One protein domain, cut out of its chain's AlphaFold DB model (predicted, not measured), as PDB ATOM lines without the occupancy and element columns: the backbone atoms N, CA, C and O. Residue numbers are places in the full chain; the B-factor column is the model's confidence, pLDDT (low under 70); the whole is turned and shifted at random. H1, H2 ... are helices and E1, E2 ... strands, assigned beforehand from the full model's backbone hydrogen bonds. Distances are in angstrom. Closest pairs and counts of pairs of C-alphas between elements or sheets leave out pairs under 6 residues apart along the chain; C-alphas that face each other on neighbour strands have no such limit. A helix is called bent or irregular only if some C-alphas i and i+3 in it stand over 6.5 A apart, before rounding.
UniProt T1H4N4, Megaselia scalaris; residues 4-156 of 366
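Overview. This is residues 4 to 156 of the 366 residues of a protein of Megaselia scalaris (UniProt T1H4N4). The domain is a short, irregular solenoid: the chain winds in stacked turns, with the short strands E1, E3 and E4 side by side as one wall, and H3 and H4 side by side on the far side of the turns. The antiparallel strand E2 and H1 lie toward one end of the stack, and the hairpin E5 and E6 with H5 lies at the other. The printed part has 153 residues, with named elements in the order E1 H1 E2 H2 E3 H3 E4 H4 E5 E6 H5; the class is mixed, helices and strands, with under half of the residues in named elements. The four-stranded sheet has the order E2 E1 E3 E4 and is mixed. The whole is compact, with a radius of gyration of the C-alphas of 16.7 A, and only just elongated, spanning 53 by 35 by 22 A.

Along the chain. In the larger sheet, E1 is residues 17 to 19, E2 60 to 62, E3 76 to 79, 10.2 A long, and E4 101 to 104, 9.8 A. E1 begins at C-alpha 17, (-56.553, 2.864, 40.300). H1 is residues 42 to 54, 16.8 A; H2 66 to 71, 8.9 A; H3 90 to 98, 12.6 A; H4 117 to 125, 12.4 A. E5 is residues 134 to 137 and E6 141 to 144, each 10.0 A. H5, residues 149 to 153, ends at C-alpha 153, (-28.533, -15.523, 52.959).

Arrangement. E1 and E3 are parallel at 6 degrees, with N 18 and O 77 2.9 A apart, within hydrogen-bond range. E3 and E4 are parallel at 19 degrees, with N 102 and O 76 at 2.8 A. E2 is antiparallel to E1 at 176 degrees, with N 19 and O 60 at 2.9 A. E3, H3 and E4 form a strand-helix-strand unit, two parallel neighbour strands with a helix between, and its crossover is right-handed. H3 only grazes the sheet, with its residues 93 to 96. H3 and H4 are close but not clearly touching, the C-alphas of Phe 93 and Ile 122 being the closest at 7.8 A, at a shallow tilt of 10 degrees, the same way. H4 and H5 are close but not clearly touching, the C-alphas of Leu 117 and Leu 152 being the closest at 7.6 A. E5 and E6 form a hairpin, antiparallel at 148 degrees, with N 137 and O 141 at 2.8 A. H1 and H2 are not on the sheet and are apart. In H1, H2, H3, H4 and H5 every O i to N i+4 pair is within hydrogen-bond range.

Size, cuts and confidence. The two C-alphas farthest apart are those of Ser 40 and Asp 154, 53.3 A. The printed part has no cut. The links E1 to H1, 22 residues, and E4 to H4, 12 residues, are long. The mean pLDDT of the printed part is 74.8; residues 4 to 15, 30 to 46, 64 to 74, 138 to 140 and 147 to 156 are under 70.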
ATOM      1  N   VAL A   4     -40.534   7.983  35.652       61.59
ATOM      2  CA  VAL A   4     -41.572   8.842  36.225       61.59
ATOM      3  C   VAL A   4     -41.022   9.467  37.497       61.59
ATOM      4  O   VAL A   4     -40.709   8.754  38.450       61.59
ATOM      5  N   TYR A   5     -40.895  10.790  37.489       57.66
ATOM      6  CA  TYR A   5     -40.473  11.576  38.643       57.66
ATOM      7  C   TYR A   5     -41.693  12.236  39.288       57.66
ATOM      8  O   TYR A   5     -42.678  12.523  38.600       57.66
ATOM      9  N   GLY A   6     -41.627  12.434  40.606       51.66
ATOM     10  CA  GLY A   6     -42.776  12.741  41.460       51.66
ATOM     11  C   GLY A   6     -43.647  13.906  40.990       51.66
ATOM     12  O   GLY A   6     -44.861  13.829  41.142       51.66
ATOM     13  N   ASP A   7     -43.058  14.929  40.364       50.19
ATOM     14  CA  ASP A   7     -43.690  16.215  40.000       50.19
ATOM     15  C   ASP A   7     -44.890  16.097  39.043       50.19
ATOM     16  O   ASP A   7     -45.614  17.060  38.800       50.19
ATOM     17  N   ILE A   8     -45.099  14.917  38.456       47.31
ATOM     18  CA  ILE A   8     -46.195  14.657  37.519       47.31
ATOM     19  C   ILE A   8     -47.490  14.305  38.275       47.31
ATOM     20  O   ILE A   8     -48.580  14.528  37.758       47.31
ATOM     21  N   PHE A   9     -47.411  13.796  39.509       51.78
ATOM     22  CA  PHE A   9     -48.556  13.213  40.224       51.78
ATOM     23  C   PHE A   9     -49.319  14.171  41.155       51.78
ATOM     24  O   PHE A   9     -50.304  13.759  41.767       51.78
ATOM     25  N   ASP A  10     -48.940  15.448  41.212       50.66
ATOM     26  CA  ASP A  10     -49.424  16.450  42.177       50.66
ATOM     27  C   ASP A  10     -50.952  16.735  42.169       50.66
ATOM     28  O   ASP A  10     -51.448  17.501  42.992       50.66
ATOM     29  N   SER A  11     -51.736  16.141  41.255       50.88
ATOM     30  CA  SER A  11     -53.143  16.504  40.977       50.88
ATOM     31  C   SER A  11     -54.194  15.391  41.191       50.88
ATOM     32  O   SER A  11     -55.335  15.548  40.751       50.88
ATOM     33  N   LEU A  12     -53.864  14.263  41.838       53.88
ATOM     34  CA  LEU A  12     -54.674  13.029  41.777       53.88
ATOM     35  C   LEU A  12     -55.220  12.541  43.131       53.88
ATOM     36  O   LEU A  12     -54.765  11.534  43.663       53.88
ATOM     37  N   LEU A  13     -56.247  13.191  43.688       53.91
ATOM     38  CA  LEU A  13     -56.842  12.719  44.957       53.91
ATOM     39  C   LEU A  13     -58.051  11.802  44.814       53.91
ATOM     40  O   LEU A  13     -58.396  11.108  45.765       53.91
ATOM     41  N   ASN A  14     -58.633  11.727  43.618       60.47
ATOM     42  CA  ASN A  14     -59.846  10.950  43.359       60.47
ATOM     43  C   ASN A  14     -59.611   9.808  42.367       60.47
ATOM     44  O   ASN A  14     -60.527   9.414  41.652       60.47
ATOM     45  N   ILE A  15     -58.386   9.287  42.284       66.25
ATOM     46  CA  ILE A  15     -58.104   8.105  41.469       66.25
ATOM     47  C   ILE A  15     -58.089   6.877  42.367       66.25
ATOM     48  O   ILE A  15     -57.330   6.789  43.328       66.25
ATOM     49  N   ARG A  16     -58.949   5.922  42.019       72.38
ATOM     50  CA  ARG A  16     -59.019   4.614  42.657       72.38
ATOM     51  C   ARG A  16     -57.890   3.717  42.176       72.38
ATOM     52  O   ARG A  16     -57.293   3.020  42.979       72.38
ATOM     53  N   ARG A  17     -57.599   3.715  40.875       80.25
ATOM     54  CA  ARG A  17     -56.553   2.864  40.300       80.25
ATOM     55  C   ARG A  17     -55.732   3.611  39.268       80.25
ATOM     56  O   ARG A  17     -56.304   4.187  38.345       80.25
ATOM     57  N   ILE A  18     -54.414   3.534  39.408       83.56
ATOM     58  CA  ILE A  18     -53.440   3.956  38.405       83.56
ATOM     59  C   ILE A  18     -52.756   2.699  37.870       83.56
ATOM     60  O   ILE A  18     -52.058   2.004  38.606       83.56
ATOM     61  N   ASN A  19     -52.940   2.412  36.586       85.81
ATOM     62  CA  ASN A  19     -52.231   1.342  35.899       85.81
ATOM     63  C   ASN A  19     -51.171   1.925  34.968       85.81
ATOM     64  O   ASN A  19     -51.513   2.567  33.976       85.81
ATOM     65  N   LEU A  20     -49.902   1.679  35.298       87.94
ATOM     66  CA  LEU A  20     -48.732   2.005  34.480       87.94
ATOM     67  C   LEU A  20     -47.962   0.738  34.085       87.94
ATOM     68  O   LEU A  20     -46.772   0.809  33.755       87.94
ATOM     69  N   SER A  21     -48.610  -0.424  34.102       91.19
ATOM     70  CA  SER A  21     -47.971  -1.678  33.723       91.19
ATOM     71  C   SER A  21     -47.540  -1.690  32.252       91.19
ATOM     72  O   SER A  21     -48.153  -1.054  31.392       91.19
ATOM     73  N   SER A  22     -46.497  -2.457  31.929       91.31
ATOM     74  CA  SER A  22     -46.044  -2.672  30.541       91.31
ATOM     75  C   SER A  22     -45.577  -1.403  29.807       91.31
ATOM     76  O   SER A  22     -45.722  -1.285  28.589       91.31
ATOM     77  N   ASN A  23     -44.985  -0.440  30.523       88.44
ATOM     78  CA  ASN A  23     -44.529   0.837  29.961       88.44
ATOM     79  C   ASN A  23     -43.010   0.961  29.778       88.44
ATOM     80  O   ASN A  23     -42.546   2.003  29.301       88.44
ATOM     81  N   LYS A  24     -42.234  -0.086  30.092       88.81
ATOM     82  CA  LYS A  24     -40.756  -0.088  30.057       88.81
ATOM     83  C   LYS A  24     -40.135   0.978  30.980       88.81
ATOM     84  O   LYS A  24     -39.099   1.555  30.643       88.81
ATOM     85  N   LEU A  25     -40.786   1.271  32.109       86.69
ATOM     86  CA  LEU A  25     -40.298   2.234  33.100       86.69
ATOM     87  C   LEU A  25     -39.031   1.712  33.778       86.69
ATOM     88  O   LEU A  25     -39.033   0.577  34.236       86.69
ATOM     89  N   LYS A  26     -37.976   2.531  33.856       87.56
ATOM     90  CA  LYS A  26     -36.718   2.176  34.544       87.56
ATOM     91  C   LYS A  26     -36.594   2.756  35.952       87.56
ATOM     92  O   LYS A  26     -35.807   2.253  36.743       87.56
ATOM     93  N   ALA A  27     -37.361   3.799  36.254       84.38
ATOM     94  CA  ALA A  27     -37.394   4.435  37.565       84.38
ATOM     95  C   ALA A  27     -38.796   4.981  37.866       84.38
ATOM     96  O   ALA A  27     -39.519   5.391  36.947       84.38
ATOM     97  N   PHE A  28     -39.146   4.991  39.152       81.88
ATOM     98  CA  PHE A  28     -40.386   5.546  39.684       81.88
ATOM     99  C   PHE A  28     -40.101   6.231  41.028       81.88
ATOM    100  O   PHE A  28     -39.711   5.569  41.986       81.88
ATOM    101  N   GLU A  29     -40.299   7.548  41.108       71.25
ATOM    102  CA  GLU A  29     -40.089   8.326  42.334       71.25
ATOM    103  C   GLU A  29     -41.404   8.922  42.848       71.25
ATOM    104  O   GLU A  29     -42.088   9.663  42.146       71.25
ATOM    105  N   PHE A  30     -41.747   8.634  44.107       63.88
ATOM    106  CA  PHE A  30     -43.039   9.008  44.707       63.88
ATOM    107  C   PHE A  30     -43.054  10.439  45.306       63.88
ATOM    108  O   PHE A  30     -44.094  10.917  45.745       63.88
ATOM    109  N   LYS A  31     -41.921  11.156  45.342       56.38
ATOM    110  CA  LYS A  31     -41.689  12.334  46.213       56.38
ATOM    111  C   LYS A  31     -42.645  13.533  46.027       56.38
ATOM    112  O   LYS A  31     -42.723  14.363  46.930       56.38
ATOM    113  N   SER A  32     -43.425  13.585  44.947       50.34
ATOM    114  CA  SER A  32     -44.370  14.681  44.651       50.34
ATOM    115  C   SER A  32     -45.791  14.177  44.329       50.34
ATOM    116  O   SER A  32     -46.521  14.745  43.533       50.34
ATOM    117  N   PHE A  33     -46.229  13.079  44.959       50.59
ATOM    118  CA  PHE A  33     -47.603  12.576  44.777       50.59
ATOM    119  C   PHE A  33     -48.678  13.487  45.407       50.59
ATOM    120  O   PHE A  33     -49.842  13.390  45.035       50.59
ATOM    121  N   ILE A  34     -48.334  14.363  46.365       49.69
ATOM    122  CA  ILE A  34     -49.330  15.122  47.147       49.69
ATOM    123  C   ILE A  34     -48.861  16.555  47.427       49.69
ATOM    124  O   ILE A  34     -48.524  16.911  48.560       49.69
ATOM    125  N   ARG A  35     -48.929  17.444  46.429       40.81
ATOM    126  CA  ARG A  35     -49.194  18.858  46.722       40.81
ATOM    127  C   ARG A  35     -50.066  19.546  45.666       40.81
ATOM    128  O   ARG A  35     -49.604  20.010  44.632       40.81
ATOM    129  N   THR A  36     -51.305  19.799  46.101       40.09
ATOM    130  CA  THR A  36     -52.310  20.766  45.602       40.09
ATOM    131  C   THR A  36     -53.473  20.169  44.794       40.09
ATOM    132  O   THR A  36     -53.525  20.191  43.569       40.09
ATOM    133  N   ILE A  37     -54.486  19.736  45.553       39.31
ATOM    134  CA  ILE A  37     -55.894  19.585  45.144       39.31
ATOM    135  C   ILE A  37     -56.412  20.936  44.615       39.31
ATOM    136  O   ILE A  37     -55.925  21.962  45.073       39.31
ATOM    137  N   TYR A  38     -57.437  20.932  43.751       39.19
ATOM    138  CA  TYR A  38     -58.363  22.048  43.428       39.19
ATOM    139  C   TYR A  38     -58.383  22.592  41.984       39.19
ATOM    140  O   TYR A  38     -58.746  23.750  41.786       39.19
ATOM    141  N   LYS A  39     -58.111  21.789  40.943       45.41
ATOM    142  CA  LYS A  39     -58.558  22.136  39.572       45.41
ATOM    143  C   LYS A  39     -59.165  20.941  38.833       45.41
ATOM    144  O   LYS A  39     -58.602  19.851  38.855       45.41
ATOM    145  N   SER A  40     -60.304  21.169  38.174       44.69
ATOM    146  CA  SER A  40     -61.098  20.184  37.413       44.69
ATOM    147  C   SER A  40     -60.313  19.444  36.326       44.69
ATOM    148  O   SER A  40     -60.678  18.333  35.960       44.69
ATOM    149  N   ASP A  41     -59.206  20.023  35.858       56.88
ATOM    150  CA  ASP A  41     -58.439  19.529  34.707       56.88
ATOM    151  C   ASP A  41     -57.251  18.632  35.110       56.88
ATOM    152  O   ASP A  41     -56.471  18.201  34.261       56.88
ATOM    153  N   GLY A  42     -57.085  18.350  36.408       62.25
ATOM    154  CA  GLY A  42     -55.905  17.674  36.961       62.25
ATOM    155  C   GLY A  42     -55.655  16.268  36.408       62.25
ATOM    156  O   GLY A  42     -54.518  15.930  36.096       62.25
ATOM    157  N   VAL A  43     -56.709  15.465  36.221       63.47
ATOM    158  CA  VAL A  43     -56.596  14.091  35.688       63.47
ATOM    159  C   VAL A  43     -56.218  14.098  34.206       63.47
ATOM    160  O   VAL A  43     -55.365  13.321  33.783       63.47
ATOM    161  N   PHE A  44     -56.821  14.996  33.423       66.25
ATOM    162  CA  PHE A  44     -56.522  15.130  31.998       66.25
ATOM    163  C   PHE A  44     -55.095  15.645  31.783       66.25
ATOM    164  O   PHE A  44     -54.334  15.068  31.011       66.25
ATOM    165  N   LYS A  45     -54.687  16.670  32.544       68.31
ATOM    166  CA  LYS A  45     -53.316  17.189  32.521       68.31
ATOM    167  C   LYS A  45     -52.296  16.125  32.936       68.31
ATOM    168  O   LYS A  45     -51.253  16.012  32.306       68.31
ATOM    169  N   PHE A  46     -52.603  15.329  33.957       69.62
ATOM    170  CA  PHE A  46     -51.763  14.213  34.387       69.62
ATOM    171  C   PHE A  46     -51.576  13.162  33.284       69.62
ATOM    172  O   PHE A  46     -50.449  12.760  32.991       69.62
ATOM    173  N   TYR A  47     -52.673  12.750  32.646       70.31
ATOM    174  CA  TYR A  47     -52.652  11.792  31.543       70.31
ATOM    175  C   TYR A  47     -51.805  12.302  30.364       70.31
ATOM    176  O   TYR A  47     -50.929  11.589  29.870       70.31
ATOM    177  N   GLU A  48     -51.992  13.567  29.982       70.81
ATOM    178  CA  GLU A  48     -51.199  14.248  28.952       70.81
ATOM    179  C   GLU A  48     -49.710  14.327  29.311       70.81
ATOM    180  O   GLU A  48     -48.847  14.055  28.477       70.81
ATOM    181  N   GLU A  49     -49.366  14.673  30.554       72.94
ATOM    182  CA  GLU A  49     -47.966  14.756  30.972       72.94
ATOM    183  C   GLU A  49     -47.275  13.393  30.977       72.94
ATOM    184  O   GLU A  49     -46.127  13.293  30.541       72.94
ATOM    185  N   LEU A  50     -47.972  12.338  31.391       71.94
ATOM    186  CA  LEU A  50     -47.462  10.976  31.323       71.94
ATOM    187  C   LEU A  50     -47.155  10.561  29.877       71.94
ATOM    188  O   LEU A  50     -46.041  10.119  29.577       71.94
ATOM    189  N   ILE A  51     -48.097  10.752  28.956       76.44
ATOM    190  CA  ILE A  51     -47.893  10.381  27.551       76.44
ATOM    191  C   ILE A  51     -46.810  11.254  26.912       76.44
ATOM    192  O   ILE A  51     -45.899  10.736  26.269       76.44
ATOM    193  N   ARG A  52     -46.861  12.573  27.114       76.94
ATOM    194  CA  ARG A  52     -45.989  13.523  26.416       76.94
ATOM    195  C   ARG A  52     -44.578  13.593  26.993       76.94
ATOM    196  O   ARG A  52     -43.621  13.649  26.228       76.94
ATOM    197  N   LYS A  53     -44.433  13.649  28.323       72.81
ATOM    198  CA  LYS A  53     -43.123  13.817  28.981       72.81
ATOM    199  C   LYS A  53     -42.440  12.480  29.248       72.81
ATOM    200  O   LYS A  53     -41.234  12.374  29.047       72.81
ATOM    201  N   VAL A  54     -43.187  11.468  29.696       75.62
ATOM    202  CA  VAL A  54     -42.614  10.152  30.036       75.62
ATOM    203  C   VAL A  54     -42.642   9.197  28.841       75.62
ATOM    204  O   VAL A  54     -41.780   8.324  28.724       75.62
ATOM    205  N   GLY A  55     -43.598   9.360  27.922       74.50
ATOM    206  CA  GLY A  55     -43.751   8.464  26.776       74.50
ATOM    207  C   GLY A  55     -44.404   7.136  27.146       74.50
ATOM    208  O   GLY A  55     -44.120   6.127  26.497       74.50
ATOM    209  N   VAL A  56     -45.216   7.096  28.207       79.81
ATOM    210  CA  VAL A  56     -45.996   5.899  28.547       79.81
ATOM    211  C   VAL A  56     -47.137   5.716  27.550       79.81
ATOM    212  O   VAL A  56     -47.732   6.676  27.074       79.81
ATOM    213  N   THR A  57     -47.414   4.465  27.199       79.62
ATOM    214  CA  THR A  57     -48.394   4.085  26.171       79.62
ATOM    215  C   THR A  57     -49.576   3.319  26.752       79.62
ATOM    216  O   THR A  57     -50.637   3.287  26.144       79.62
ATOM    217  N   ASN A  58     -49.405   2.706  27.924       80.25
ATOM    218  CA  ASN A  58     -50.440   1.943  28.607       80.25
ATOM    219  C   ASN A  58     -50.786   2.623  29.936       80.25
ATOM    220  O   ASN A  58     -50.182   2.322  30.963       80.25
ATOM    221  N   VAL A  59     -51.708   3.583  29.899       81.38
ATOM    222  CA  VAL A  59     -52.180   4.297  31.092       81.38
ATOM    223  C   VAL A  59     -53.671   4.056  31.241       81.38
ATOM    224  O   VAL A  59     -54.446   4.432  30.361       81.38
ATOM    225  N   GLN A  60     -54.078   3.453  32.356       81.44
ATOM    226  CA  GLN A  60     -55.491   3.317  32.712       81.44
ATOM    227  C   GLN A  60     -55.723   3.955  34.075       81.44
ATOM    228  O   GLN A  60     -55.027   3.637  35.043       81.44
ATOM    229  N   LEU A  61     -56.693   4.864  34.130       78.06
ATOM    230  CA  LEU A  61     -57.074   5.583  35.338       78.06
ATOM    231  C   LEU A  61     -58.532   5.269  35.642       78.06
ATOM    232  O   LEU A  61     -59.405   5.561  34.825       78.06
ATOM    233  N   ASN A  62     -58.794   4.710  36.822       75.75
ATOM    234  CA  ASN A  62     -60.159   4.448  37.265       75.75
ATOM    235  C   ASN A  62     -60.531   5.436  38.365       75.75
ATOM    236  O   ASN A  62     -59.835   5.551  39.376       75.75
ATOM    237  N   ILE A  63     -61.655   6.118  38.173       71.81
ATOM    238  CA  ILE A  63     -62.277   6.998  39.166       71.81
ATOM    239  C   ILE A  63     -63.251   6.137  39.992       71.81
ATOM    240  O   ILE A  63     -63.867   5.225  39.431       71.81
ATOM    241  N   PRO A  64     -63.374   6.350  41.311       67.81
ATOM    242  CA  PRO A  64     -64.329   5.612  42.126       67.81
ATOM    243  C   PRO A  64     -65.776   5.895  41.718       67.81
ATOM    244  O   PRO A  64     -66.123   6.996  41.288       67.81
ATOM    245  N   THR A  65     -66.629   4.887  41.879       69.50
ATOM    246  CA  THR A  65     -68.071   5.024  41.645       69.50
ATOM    247  C   THR A  65     -68.746   5.821  42.767       69.50
ATOM    248  O   THR A  65     -68.218   5.953  43.873       69.50
ATOM    249  N   ILE A  66     -69.951   6.338  42.502       67.00
ATOM    250  CA  ILE A  66     -70.748   7.081  43.494       67.00
ATOM    251  C   ILE A  66     -71.047   6.217  44.732       67.00
ATOM    252  O   ILE A  66     -71.035   6.719  45.855       67.00
ATOM    253  N   GLU A  67     -71.278   4.914  44.550       67.75
ATOM    254  CA  GLU A  67     -71.509   3.978  45.656       67.75
ATOM    255  C   GLU A  67     -70.250   3.779  46.514       67.75
ATOM    256  O   GLU A  67     -70.323   3.808  47.741       67.75
ATOM    257  N   GLU A  68     -69.075   3.676  45.893       65.94
ATOM    258  CA  GLU A  68     -67.794   3.546  46.601       65.94
ATOM    259  C   GLU A  68     -67.455   4.800  47.409       65.94
ATOM    260  O   GLU A  68     -67.067   4.698  48.572       65.94
ATOM    261  N   LEU A  69     -67.706   5.983  46.842       65.19
ATOM    262  CA  LEU A  69     -67.597   7.253  47.565       65.19
ATOM    263  C   LEU A  69     -68.549   7.309  48.772       65.19
ATOM    264  O   LEU A  69     -68.182   7.839  49.817       65.19
ATOM    265  N   ARG A  70     -69.755   6.735  48.650       59.84
ATOM    266  CA  ARG A  70     -70.767   6.710  49.718       59.84
ATOM    267  C   ARG A  70     -70.424   5.730  50.842       59.84
ATOM    268  O   ARG A  70     -70.735   6.007  51.996       59.84
ATOM    269  N   THR A  71     -69.806   4.594  50.517       65.75
ATOM    270  CA  THR A  71     -69.361   3.603  51.518       65.75
ATOM    271  C   THR A  71     -68.095   4.026  52.263       65.75
ATOM    272  O   THR A  71     -67.810   3.478  53.323       65.75
ATOM    273  N   GLY A  72     -67.329   4.983  51.725       57.59
ATOM    274  CA  GLY A  72     -66.082   5.472  52.320       57.59
ATOM    275  C   GLY A  72     -64.903   4.494  52.232       57.59
ATOM    276  O   GLY A  72     -63.795   4.844  52.627       57.59
ATOM    277  N   ILE A  73     -65.102   3.287  51.691       58.38
ATOM    278  CA  ILE A  73     -64.061   2.262  51.556       58.38
ATOM    279  C   ILE A  73     -63.438   2.384  50.163       58.38
ATOM    280  O   ILE A  73     -63.810   1.692  49.215       58.38
ATOM    281  N   LEU A  74     -62.474   3.292  50.030       65.62
ATOM    282  CA  LEU A  74     -61.737   3.515  48.787       65.62
ATOM    283  C   LEU A  74     -60.386   2.806  48.849       65.62
ATOM    284  O   LEU A  74     -59.425   3.333  49.401       65.62
ATOM    285  N   LYS A  75     -60.298   1.617  48.249       71.94
ATOM    286  CA  LYS A  75     -59.006   0.952  48.030       71.94
ATOM    287  C   LYS A  75     -58.296   1.616  46.857       71.94
ATOM    288  O   LYS A  75     -58.800   1.561  45.733       71.94
ATOM    289  N   LYS A  76     -57.152   2.243  47.128       79.81
ATOM    290  CA  LYS A  76     -56.284   2.817  46.098       79.81
ATOM    291  C   LYS A  76     -55.363   1.736  45.556       79.81
ATOM    292  O   LYS A  76     -54.828   0.948  46.326       79.81
ATOM    293  N   GLU A  77     -55.184   1.704  44.244       85.94
ATOM    294  CA  GLU A  77     -54.375   0.705  43.553       85.94
ATOM    295  C   GLU A  77     -53.335   1.360  42.641       85.94
ATOM    296  O   GLU A  77     -53.662   2.240  41.839       85.94
ATOM    297  N   LEU A  78     -52.092   0.886  42.721       87.19
ATOM    298  CA  LEU A  78     -50.985   1.267  41.850       87.19
ATOM    299  C   LEU A  78     -50.396   0.017  41.187       87.19
ATOM    300  O   LEU A  78     -49.811  -0.843  41.839       87.19
ATOM    301  N   ASP A  79     -50.546  -0.088  39.870       90.50
ATOM    302  CA  ASP A  79     -50.082  -1.236  39.090       90.50
ATOM    303  C   ASP A  79     -48.847  -0.848  38.263       90.50
ATOM    304  O   ASP A  79     -48.948  -0.111  37.278       90.50
ATOM    305  N   LEU A  80     -47.673  -1.325  38.688       92.19
ATOM    306  CA  LEU A  80     -46.365  -1.086  38.062       92.19
ATOM    307  C   LEU A  80     -45.787  -2.356  37.419       92.19
ATOM    308  O   LEU A  80     -44.595  -2.393  37.095       92.19
ATOM    309  N   ARG A  81     -46.608  -3.388  37.200       94.50
ATOM    310  CA  ARG A  81     -46.149  -4.685  36.687       94.50
ATOM    311  C   ARG A  81     -45.532  -4.606  35.292       94.50
ATOM    312  O   ARG A  81     -45.851  -3.714  34.506       94.50
ATOM    313  N   ASN A  82     -44.696  -5.579  34.937       93.69
ATOM    314  CA  ASN A  82     -44.140  -5.729  33.583       93.69
ATOM    315  C   ASN A  82     -43.369  -4.487  33.091       93.69
ATOM    316  O   ASN A  82     -43.469  -4.084  31.930       93.69
ATOM    317  N   ASN A  83     -42.632  -3.831  33.985       93.19
ATOM    318  CA  ASN A  83     -41.771  -2.698  33.655       93.19
ATOM    319  C   ASN A  83     -40.291  -3.125  33.692       93.19
ATOM    320  O   ASN A  83     -39.957  -4.280  33.438       93.19
ATOM    321  N   LYS A  84     -39.379  -2.170  33.865       91.88
ATOM    322  CA  LYS A  84     -37.927  -2.368  33.915       91.88
ATOM    323  C   LYS A  84     -37.335  -1.739  35.176       91.88
ATOM    324  O   LYS A  84     -36.215  -1.231  35.150       91.88
ATOM    325  N   LEU A  85     -38.128  -1.714  36.249       91.06
ATOM    326  CA  LEU A  85     -37.720  -1.206  37.553       91.06
ATOM    327  C   LEU A  85     -36.728  -2.182  38.177       91.06
ATOM    328  O   LEU A  85     -36.908  -3.390  38.059       91.06
ATOM    329  N   SER A  86     -35.701  -1.654  38.835       88.62
ATOM    330  CA  SER A  86     -34.687  -2.475  39.505       88.62
ATOM    331  C   SER A  86     -34.556  -2.203  40.999       88.62
ATOM    332  O   SER A  86     -33.979  -3.020  41.705       88.62
ATOM    333  N   ASN A  87     -35.038  -1.050  41.468       86.38
ATOM    334  CA  ASN A  87     -35.058  -0.653  42.874       86.38
ATOM    335  C   ASN A  87     -36.150   0.422  43.076       86.38
ATOM    336  O   ASN A  87     -36.519   1.109  42.116       86.38
ATOM    337  N   LEU A  88     -36.659   0.559  44.298       87.62
ATOM    338  CA  LEU A  88     -37.543   1.635  44.747       87.62
ATOM    339  C   LEU A  88     -36.982   2.205  46.050       87.62
ATOM    340  O   LEU A  88     -36.516   1.466  46.911       87.62
ATOM    341  N   ASP A  89     -37.045   3.522  46.194       84.69
ATOM    342  CA  ASP A  89     -36.564   4.197  47.399       84.69
ATOM    343  C   ASP A  89     -37.389   3.786  48.638       84.69
ATOM    344  O   ASP A  89     -38.589   3.537  48.535       84.69
ATOM    345  N   VAL A  90     -36.783   3.777  49.828       84.56
ATOM    346  CA  VAL A  90     -37.450   3.504  51.123       84.56
ATOM    347  C   VAL A  90     -38.675   4.403  51.309       84.56
ATOM    348  O   VAL A  90     -39.737   4.005  51.787       84.56
ATOM    349  N   ASP A  91     -38.523   5.630  50.837       82.81
ATOM    350  CA  ASP A  91     -39.512   6.689  50.794       82.81
ATOM    351  C   ASP A  91     -40.787   6.302  50.005       82.81
ATOM    352  O   ASP A  91     -41.874   6.803  50.290       82.81
ATOM    353  N   PHE A  92     -40.684   5.412  49.009       86.25
ATOM    354  CA  PHE A  92     -41.832   4.839  48.293       86.25
ATOM    355  C   PHE A  92     -42.666   3.941  49.213       86.25
ATOM    356  O   PHE A  92     -43.880   4.121  49.299       86.25
ATOM    357  N   PHE A  93     -42.013   3.015  49.922       87.69
ATOM    358  CA  PHE A  93     -42.675   2.029  50.784       87.69
ATOM    359  C   PHE A  93     -43.425   2.687  51.938       87.69
ATOM    360  O   PHE A  93     -44.588   2.378  52.184       87.69
ATOM    361  N   LYS A  94     -42.807   3.693  52.559       84.69
ATOM    362  CA  LYS A  94     -43.465   4.504  53.586       84.69
ATOM    363  C   LYS A  94     -44.759   5.143  53.076       84.69
ATOM    364  O   LYS A  94     -45.756   5.193  53.782       84.69
ATOM    365  N   ARG A  95     -44.764   5.630  51.835       78.62
ATOM    366  CA  ARG A  95     -45.918   6.350  51.290       78.62
ATOM    367  C   ARG A  95     -47.050   5.431  50.849       78.62
ATOM    368  O   ARG A  95     -48.207   5.807  51.008       78.62
ATOM    369  N   ILE A  96     -46.761   4.240  50.325       85.38
ATOM    370  CA  ILE A  96     -47.840   3.276  50.057       85.38
ATOM    371  C   ILE A  96     -48.527   2.833  51.356       85.38
ATOM    372  O   ILE A  96     -49.731   2.599  51.333       85.38
ATOM    373  N   GLU A  97     -47.794   2.801  52.474       85.44
ATOM    374  CA  GLU A  97     -48.339   2.552  53.812       85.44
ATOM    375  C   GLU A  97     -49.144   3.751  54.335       85.44
ATOM    376  O   GLU A  97     -50.313   3.589  54.668       85.44
ATOM    377  N   ASP A  98     -48.577   4.966  54.325       82.50
ATOM    378  CA  ASP A  98     -49.237   6.193  54.812       82.50
ATOM    379  C   ASP A  98     -50.583   6.481  54.107       82.50
ATOM    380  O   ASP A  98     -51.458   7.149  54.665       82.50
ATOM    381  N   PHE A  99     -50.747   6.020  52.861       77.44
ATOM    382  CA  PHE A  99     -51.923   6.282  52.023       77.44
ATOM    383  C   PHE A  99     -52.765   5.042  51.688       77.44
ATOM    384  O   PHE A  99     -53.669   5.153  50.849       77.44
ATOM    385  N   ASP A 100     -52.477   3.894  52.304       81.50
ATOM    386  CA  ASP A 100     -53.165   2.616  52.089       81.50
ATOM    387  C   ASP A 100     -53.269   2.189  50.604       81.50
ATOM    388  O   ASP A 100     -54.336   1.800  50.107       81.50
ATOM    389  N   ILE A 101     -52.167   2.287  49.853       83.44
ATOM    390  CA  ILE A 101     -52.137   2.028  48.403       83.44
ATOM    391  C   ILE A 101     -51.719   0.588  48.117       83.44
ATOM    392  O   ILE A 101     -50.549   0.223  48.222       83.44
ATOM    393  N   LEU A 102     -52.664  -0.216  47.635       89.69
ATOM    394  CA  LEU A 102     -52.391  -1.561  47.142       89.69
ATOM    395  C   LEU A 102     -51.514  -1.501  45.891       89.69
ATOM    396  O   LEU A 102     -51.905  -0.927  44.876       89.69
ATOM    397  N   THR A 103     -50.338  -2.111  45.954       90.94
ATOM    398  CA  THR A 103     -49.311  -1.971  44.920       90.94
ATOM    399  C   THR A 103     -48.967  -3.320  44.290       90.94
ATOM    400  O   THR A 103     -48.891  -4.336  44.982       90.94
ATOM    401  N   TYR A 104     -48.759  -3.319  42.969       93.94
ATOM    402  CA  TYR A 104     -48.358  -4.489  42.183       93.94
ATOM    403  C   TYR A 104     -47.042  -4.214  41.435       93.94
ATOM    404  O   TYR A 104     -46.956  -3.254  40.665       93.94
ATOM    405  N   LEU A 105     -46.025  -5.047  41.655       93.44
ATOM    406  CA  LEU A 105     -44.620  -4.852  41.280       93.44
ATOM    407  C   LEU A 105     -43.989  -6.005  40.459       93.44
ATOM    408  O   LEU A 105     -42.853  -5.883  39.998       93.44
ATOM    409  N   SER A 106     -44.696  -7.111  40.239       92.62
ATOM    410  CA  SER A 106     -44.226  -8.308  39.516       92.62
ATOM    411  C   SER A 106     -43.818  -8.037  38.058       92.62
ATOM    412  O   SER A 106     -44.287  -7.097  37.412       92.62
ATOM    413  N   GLY A 107     -42.917  -8.863  37.515       89.88
ATOM    414  CA  GLY A 107     -42.437  -8.734  36.131       89.88
ATOM    415  C   GLY A 107     -41.504  -7.536  35.890       89.88
ATOM    416  O   GLY A 107     -41.506  -6.963  34.803       89.88
ATOM    417  N   ASN A 108     -40.748  -7.118  36.904       92.38
ATOM    418  CA  ASN A 108     -39.727  -6.068  36.816       92.38
ATOM    419  C   ASN A 108     -38.316  -6.668  36.976       92.38
ATOM    420  O   ASN A 108     -38.170  -7.820  37.378       92.38
ATOM    421  N   ASP A 109     -37.276  -5.892  36.663       90.12
ATOM    422  CA  ASP A 109     -35.875  -6.340  36.640       90.12
ATOM    423  C   ASP A 109     -35.216  -6.172  38.035       90.12
ATOM    424  O   ASP A 109     -34.199  -5.484  38.186       90.12
ATOM    425  N   TRP A 110     -35.822  -6.759  39.073       89.19
ATOM    426  CA  TRP A 110     -35.356  -6.648  40.461       89.19
ATOM    427  C   TRP A 110     -34.000  -7.323  40.675       89.19
ATOM    428  O   TRP A 110     -33.738  -8.415  40.165       89.19
ATOM    429  N   LYS A 111     -33.131  -6.678  41.456       84.00
ATOM    430  CA  LYS A 111     -31.764  -7.146  41.697       84.00
ATOM    431  C   LYS A 111     -31.660  -7.945  42.992       84.00
ATOM    432  O   LYS A 111     -31.819  -7.381  44.061       84.00
ATOM    433  N   CYS A 112     -31.298  -9.223  42.897       78.50
ATOM    434  CA  CYS A 112     -30.960 -10.049  44.060       78.50
ATOM    435  C   CYS A 112     -29.450 -10.131  44.253       78.50
ATOM    436  O   CYS A 112     -28.796 -11.063  43.791       78.50
ATOM    437  N   ASN A 113     -28.895  -9.114  44.905       76.62
ATOM    438  CA  ASN A 113     -27.509  -9.091  45.361       76.62
ATOM    439  C   ASN A 113     -27.470  -8.728  46.855       76.62
ATOM    440  O   ASN A 113     -28.473  -8.306  47.430       76.62
ATOM    441  N   CYS A 114     -26.296  -8.838  47.472       78.00
ATOM    442  CA  CYS A 114     -26.135  -8.596  48.906       78.00
ATOM    443  C   CYS A 114     -26.421  -7.160  49.356       78.00
ATOM    444  O   CYS A 114     -26.703  -6.938  50.529       78.00
ATOM    445  N   GLN A 115     -26.362  -6.182  48.451       77.94
ATOM    446  CA  GLN A 115     -26.659  -4.782  48.764       77.94
ATOM    447  C   GLN A 115     -28.171  -4.514  48.790       77.94
ATOM    448  O   GLN A 115     -28.620  -3.612  49.491       77.94
ATOM    449  N   ASP A 116     -28.951  -5.321  48.068       77.88
ATOM    450  CA  ASP A 116     -30.394  -5.151  47.883       77.88
ATOM    451  C   ASP A 116     -31.238  -6.069  48.808       77.88
ATOM    452  O   ASP A 116     -32.465  -6.076  48.720       77.88
ATOM    453  N   LEU A 117     -30.628  -6.811  49.749       78.75
ATOM    454  CA  LEU A 117     -31.346  -7.690  50.698       78.75
ATOM    455  C   LEU A 117     -32.399  -6.945  51.532       78.75
ATOM    456  O   LEU A 117     -33.521  -7.423  51.690       78.75
ATOM    457  N   THR A 118     -32.065  -5.745  52.011       81.50
ATOM    458  CA  THR A 118     -32.986  -4.901  52.785       81.50
ATOM    459  C   THR A 118     -34.236  -4.546  51.982       81.50
ATOM    460  O   THR A 118     -35.339  -4.531  52.521       81.50
ATOM    461  N   PHE A 119     -34.091  -4.295  50.676       84.81
ATOM    462  CA  PHE A 119     -35.227  -4.036  49.793       84.81
ATOM    463  C   PHE A 119     -36.151  -5.262  49.719       84.81
ATOM    464  O   PHE A 119     -37.366  -5.121  49.862       84.81
ATOM    465  N   PHE A 120     -35.589  -6.465  49.565       82.50
ATOM    466  CA  PHE A 120     -36.369  -7.708  49.539       82.50
ATOM    467  C   PHE A 120     -37.115  -7.962  50.847       82.50
ATOM    468  O   PHE A 120     -38.270  -8.387  50.818       82.50
ATOM    469  N   GLU A 121     -36.489  -7.670  51.985       82.25
ATOM    470  CA  GLU A 121     -37.125  -7.792  53.296       82.25
ATOM    471  C   GLU A 121     -38.290  -6.807  53.464       82.25
ATOM    472  O   GLU A 121     -39.373  -7.203  53.904       82.25
ATOM    473  N   ILE A 122     -38.103  -5.548  53.051       86.44
ATOM    474  CA  ILE A 122     -39.163  -4.531  53.071       86.44
ATOM    475  C   ILE A 122     -40.342  -4.986  52.210       86.44
ATOM    476  O   ILE A 122     -41.479  -4.960  52.673       86.44
ATOM    477  N   VAL A 123     -40.085  -5.452  50.984       87.75
ATOM    478  CA  VAL A 123     -41.144  -5.929  50.085       87.75
ATOM    479  C   VAL A 123     -41.890  -7.117  50.692       87.75
ATOM    480  O   VAL A 123     -43.118  -7.122  50.714       87.75
ATOM    481  N   LYS A 124     -41.157  -8.115  51.199       85.00
ATOM    482  CA  LYS A 124     -41.721  -9.340  51.778       85.00
ATOM    483  C   LYS A 124     -42.639  -9.057  52.968       85.00
ATOM    484  O   LYS A 124     -43.654  -9.731  53.130       85.00
ATOM    485  N   ASN A 125     -42.276  -8.079  53.793       85.25
ATOM    486  CA  ASN A 125     -43.005  -7.740  55.014       85.25
ATOM    487  C   ASN A 125     -44.089  -6.667  54.804       85.25
ATOM    488  O   ASN A 125     -44.844  -6.374  55.732       85.25
ATOM    489  N   ASN A 126     -44.207  -6.088  53.607       87.94
ATOM    490  CA  ASN A 126     -45.168  -5.025  53.339       87.94
ATOM    491  C   ASN A 126     -46.550  -5.589  52.955       87.94
ATOM    492  O   ASN A 126     -46.729  -6.230  51.922       87.94
ATOM    493  N   TYR A 127     -47.567  -5.291  53.770       89.44
ATOM    494  CA  TYR A 127     -48.944  -5.770  53.569       89.44
ATOM    495  C   TYR A 127     -49.645  -5.188  52.324       89.44
ATOM    496  O   TYR A 127     -50.612  -5.774  51.819       89.44
ATOM    497  N   PHE A 128     -49.203  -4.025  51.844       89.25
ATOM    498  CA  PHE A 128     -49.817  -3.316  50.721       89.25
ATOM    499  C   PHE A 128     -49.325  -3.817  49.364       89.25
ATOM    500  O   PHE A 128     -50.017  -3.626  48.361       89.25
ATOM    501  N   ILE A 129     -48.188  -4.507  49.320       91.50
ATOM    502  CA  ILE A 129     -47.709  -5.194  48.123       91.50
ATOM    503  C   ILE A 129     -48.465  -6.515  47.991       91.50
ATOM    504  O   ILE A 129     -48.548  -7.312  48.925       91.50
ATOM    505  N   ARG A 130     -49.110  -6.717  46.841       91.31
ATOM    506  CA  ARG A 130     -50.048  -7.835  46.648       91.31
ATOM    507  C   ARG A 130     -49.507  -8.972  45.806       91.31
ATOM    508  O   ARG A 130     -50.094 -10.053  45.823       91.31
ATOM    509  N   ASP A 131     -48.437  -8.742  45.066       89.38
ATOM    510  CA  ASP A 131     -47.818  -9.751  44.227       89.38
ATOM    511  C   ASP A 131     -46.495 -10.260  44.785       89.38
ATOM    512  O   ASP A 131     -45.839  -9.632  45.608       89.38
ATOM    513  N   ASP A 132     -46.151 -11.462  44.334       86.69
ATOM    514  CA  ASP A 132     -44.858 -12.060  44.606       86.69
ATOM    515  C   ASP A 132     -43.847 -11.513  43.601       86.69
ATOM    516  O   ASP A 132     -44.090 -11.528  42.388       86.69
ATOM    517  N   ILE A 133     -42.738 -10.997  44.110       88.25
ATOM    518  CA  ILE A 133     -41.675 -10.449  43.285       88.25
ATOM    519  C   ILE A 133     -40.612 -11.518  43.068       88.25
ATOM    520  O   ILE A 133     -40.162 -12.144  44.026       88.25
ATOM    521  N   THR A 134     -40.183 -11.683  41.816       87.50
ATOM    522  CA  THR A 134     -39.064 -12.553  41.457       87.50
ATOM    523  C   THR A 134     -37.871 -11.765  40.933       87.50
ATOM    524  O   THR A 134     -38.005 -10.672  40.378       87.50
ATOM    525  N   CYS A 135     -36.687 -12.321  41.149       85.50
ATOM    526  CA  CYS A 135     -35.407 -11.822  40.667       85.50
ATOM    527  C   CYS A 135     -34.543 -12.995  40.194       85.50
ATOM    528  O   CYS A 135     -34.780 -14.141  40.574       85.50
ATOM    529  N   TYR A 136     -33.503 -12.708  39.410       79.38
ATOM    530  CA  TYR A 136     -32.572 -13.726  38.922       79.38
ATOM    531  C   TYR A 136     -31.177 -13.524  39.515       79.38
ATOM    532  O   TYR A 136     -30.550 -12.485  39.299       79.38
ATOM    533  N   VAL A 137     -30.667 -14.537  40.214       75.88
ATOM    534  CA  VAL A 137     -29.265 -14.618  40.647       75.88
ATOM    535  C   VAL A 137     -28.461 -15.306  39.548       75.88
ATOM    536  O   VAL A 137     -28.824 -16.387  39.076       75.88
ATOM    537  N   ASN A 138     -27.378 -14.663  39.101       68.88
ATOM    538  CA  ASN A 138     -26.491 -15.167  38.043       68.88
ATOM    539  C   ASN A 138     -27.223 -15.565  36.742       68.88
ATOM    540  O   ASN A 138     -26.795 -16.472  36.033       68.88
ATOM    541  N   GLY A 139     -28.351 -14.910  36.442       65.19
ATOM    542  CA  GLY A 139     -29.142 -15.111  35.221       65.19
ATOM    543  C   GLY A 139     -29.958 -16.407  35.145       65.19
ATOM    544  O   GLY A 139     -30.806 -16.506  34.264       65.19
ATOM    545  N   ASN A 140     -29.754 -17.359  36.062       65.88
ATOM    546  CA  ASN A 140     -30.331 -18.706  35.965       65.88
ATOM    547  C   ASN A 140     -31.185 -19.103  37.175       65.88
ATOM    548  O   ASN A 140     -32.112 -19.895  37.023       65.88
ATOM    549  N   ASN A 141     -30.903 -18.559  38.362       71.75
ATOM    550  CA  ASN A 141     -31.602 -18.945  39.586       71.75
ATOM    551  C   ASN A 141     -32.691 -17.919  39.900       71.75
ATOM    552  O   ASN A 141     -32.385 -16.806  40.327       71.75
ATOM    553  N   GLU A 142     -33.948 -18.287  39.664       78.69
ATOM    554  CA  GLU A 142     -35.098 -17.459  40.030       78.69
ATOM    555  C   GLU A 142     -35.367 -17.562  41.534       78.69
ATOM    556  O   GLU A 142     -35.551 -18.654  42.070       78.69
ATOM    557  N   ILE A 143     -35.390 -16.418  42.213       78.56
ATOM    558  CA  ILE A 143     -35.677 -16.310  43.644       78.56
ATOM    559  C   ILE A 143     -36.899 -15.418  43.821       78.56
ATOM    560  O   ILE A 143     -37.026 -14.386  43.164       78.56
ATOM    561  N   SER A 144     -37.807 -15.839  44.697       81.31
ATOM    562  CA  SER A 144     -39.077 -15.172  44.977       81.31
ATOM    563  C   SER A 144     -39.041 -14.510  46.357       81.31
ATOM    564  O   SER A 144     -38.366 -14.979  47.272       81.31
ATOM    565  N   THR A 145     -39.816 -13.442  46.561       73.69
ATOM    566  CA  THR A 145     -40.010 -12.842  47.894       73.69
ATOM    567  C   THR A 145     -40.634 -13.798  48.916       73.69
ATOM    568  O   THR A 145     -40.482 -13.601  50.123       73.69
ATOM    569  N   LYS A 146     -41.293 -14.870  48.465       72.00
ATOM    570  CA  LYS A 146     -41.798 -15.949  49.327       72.00
ATOM    571  C   LYS A 146     -40.740 -16.992  49.696       72.00
ATOM    572  O   LYS A 146     -41.034 -17.842  50.537       72.00
ATOM    573  N   SER A 147     -39.535 -16.928  49.128       66.25
ATOM    574  CA  SER A 147     -38.417 -17.798  49.506       66.25
ATOM    575  C   SER A 147     -38.016 -17.600  50.978       66.25
ATOM    576  O   SER A 147     -38.282 -16.565  51.611       66.25
ATOM    577  N   THR A 148     -37.413 -18.633  51.566       59.72
ATOM    578  CA  THR A 148     -37.011 -18.651  52.979       59.72
ATOM    579  C   THR A 148     -35.871 -17.652  53.197       59.72
ATOM    580  O   THR A 148     -35.067 -17.425  52.303       59.72
ATOM    581  N   HIS A 149     -35.748 -17.065  54.396       62.50
ATOM    582  CA  HIS A 149     -34.615 -16.176  54.729       62.50
ATOM    583  C   HIS A 149     -33.252 -16.858  54.495       62.50
ATOM    584  O   HIS A 149     -32.280 -16.210  54.124       62.50
ATOM    585  N   LYS A 150     -33.205 -18.183  54.671       57.81
ATOM    586  CA  LYS A 150     -32.024 -19.009  54.416       57.81
ATOM    587  C   LYS A 150     -31.605 -18.989  52.938       57.81
ATOM    588  O   LYS A 150     -30.445 -18.746  52.651       57.81
ATOM    589  N   ASP A 151     -32.570 -19.082  52.023       63.81
ATOM    590  CA  ASP A 151     -32.330 -19.057  50.572       63.81
ATOM    591  C   ASP A 151     -31.753 -17.708  50.095       63.81
ATOM    592  O   ASP A 151     -31.068 -17.650  49.081       63.81
ATOM    593  N   LEU A 152     -32.030 -16.616  50.824       61.94
ATOM    594  CA  LEU A 152     -31.513 -15.269  50.543       61.94
ATOM    595  C   LEU A 152     -30.117 -15.033  51.136       61.94
ATOM    596  O   LEU A 152     -29.322 -14.293  50.560       61.94
ATOM    597  N   GLN A 153     -29.820 -15.651  52.279       61.41
ATOM    598  CA  GLN A 153     -28.533 -15.523  52.959       61.41
ATOM    599  C   GLN A 153     -27.447 -16.383  52.295       61.41
ATOM    600  O   GLN A 153     -26.310 -15.927  52.188       61.41
ATOM    601  N   ASP A 154     -27.822 -17.537  51.734       61.94
ATOM    602  CA  ASP A 154     -26.939 -18.399  50.934       61.94
ATOM    603  C   ASP A 154     -26.419 -17.688  49.658       61.94
ATOM    604  O   ASP A 154     -25.353 -18.024  49.151       61.94
ATOM    605  N   ILE A 155     -27.112 -16.651  49.155       63.44
ATOM    606  CA  ILE A 155     -26.645 -15.803  48.029       63.44
ATOM    607  C   ILE A 155     -25.411 -14.973  48.425       63.44
ATOM    608  O   ILE A 155     -24.638 -14.552  47.563       63.44
ATOM    609  N   CYS A 156     -25.237 -14.716  49.724       67.94
ATOM    610  CA  CYS A 156     -24.208 -13.840  50.278       67.94
ATOM    611  C   CYS A 156     -23.141 -14.575  51.093       67.94
ATOM    612  O   CYS A 156     -22.222 -13.934  51.609       67.94
TER     613      CYS A 156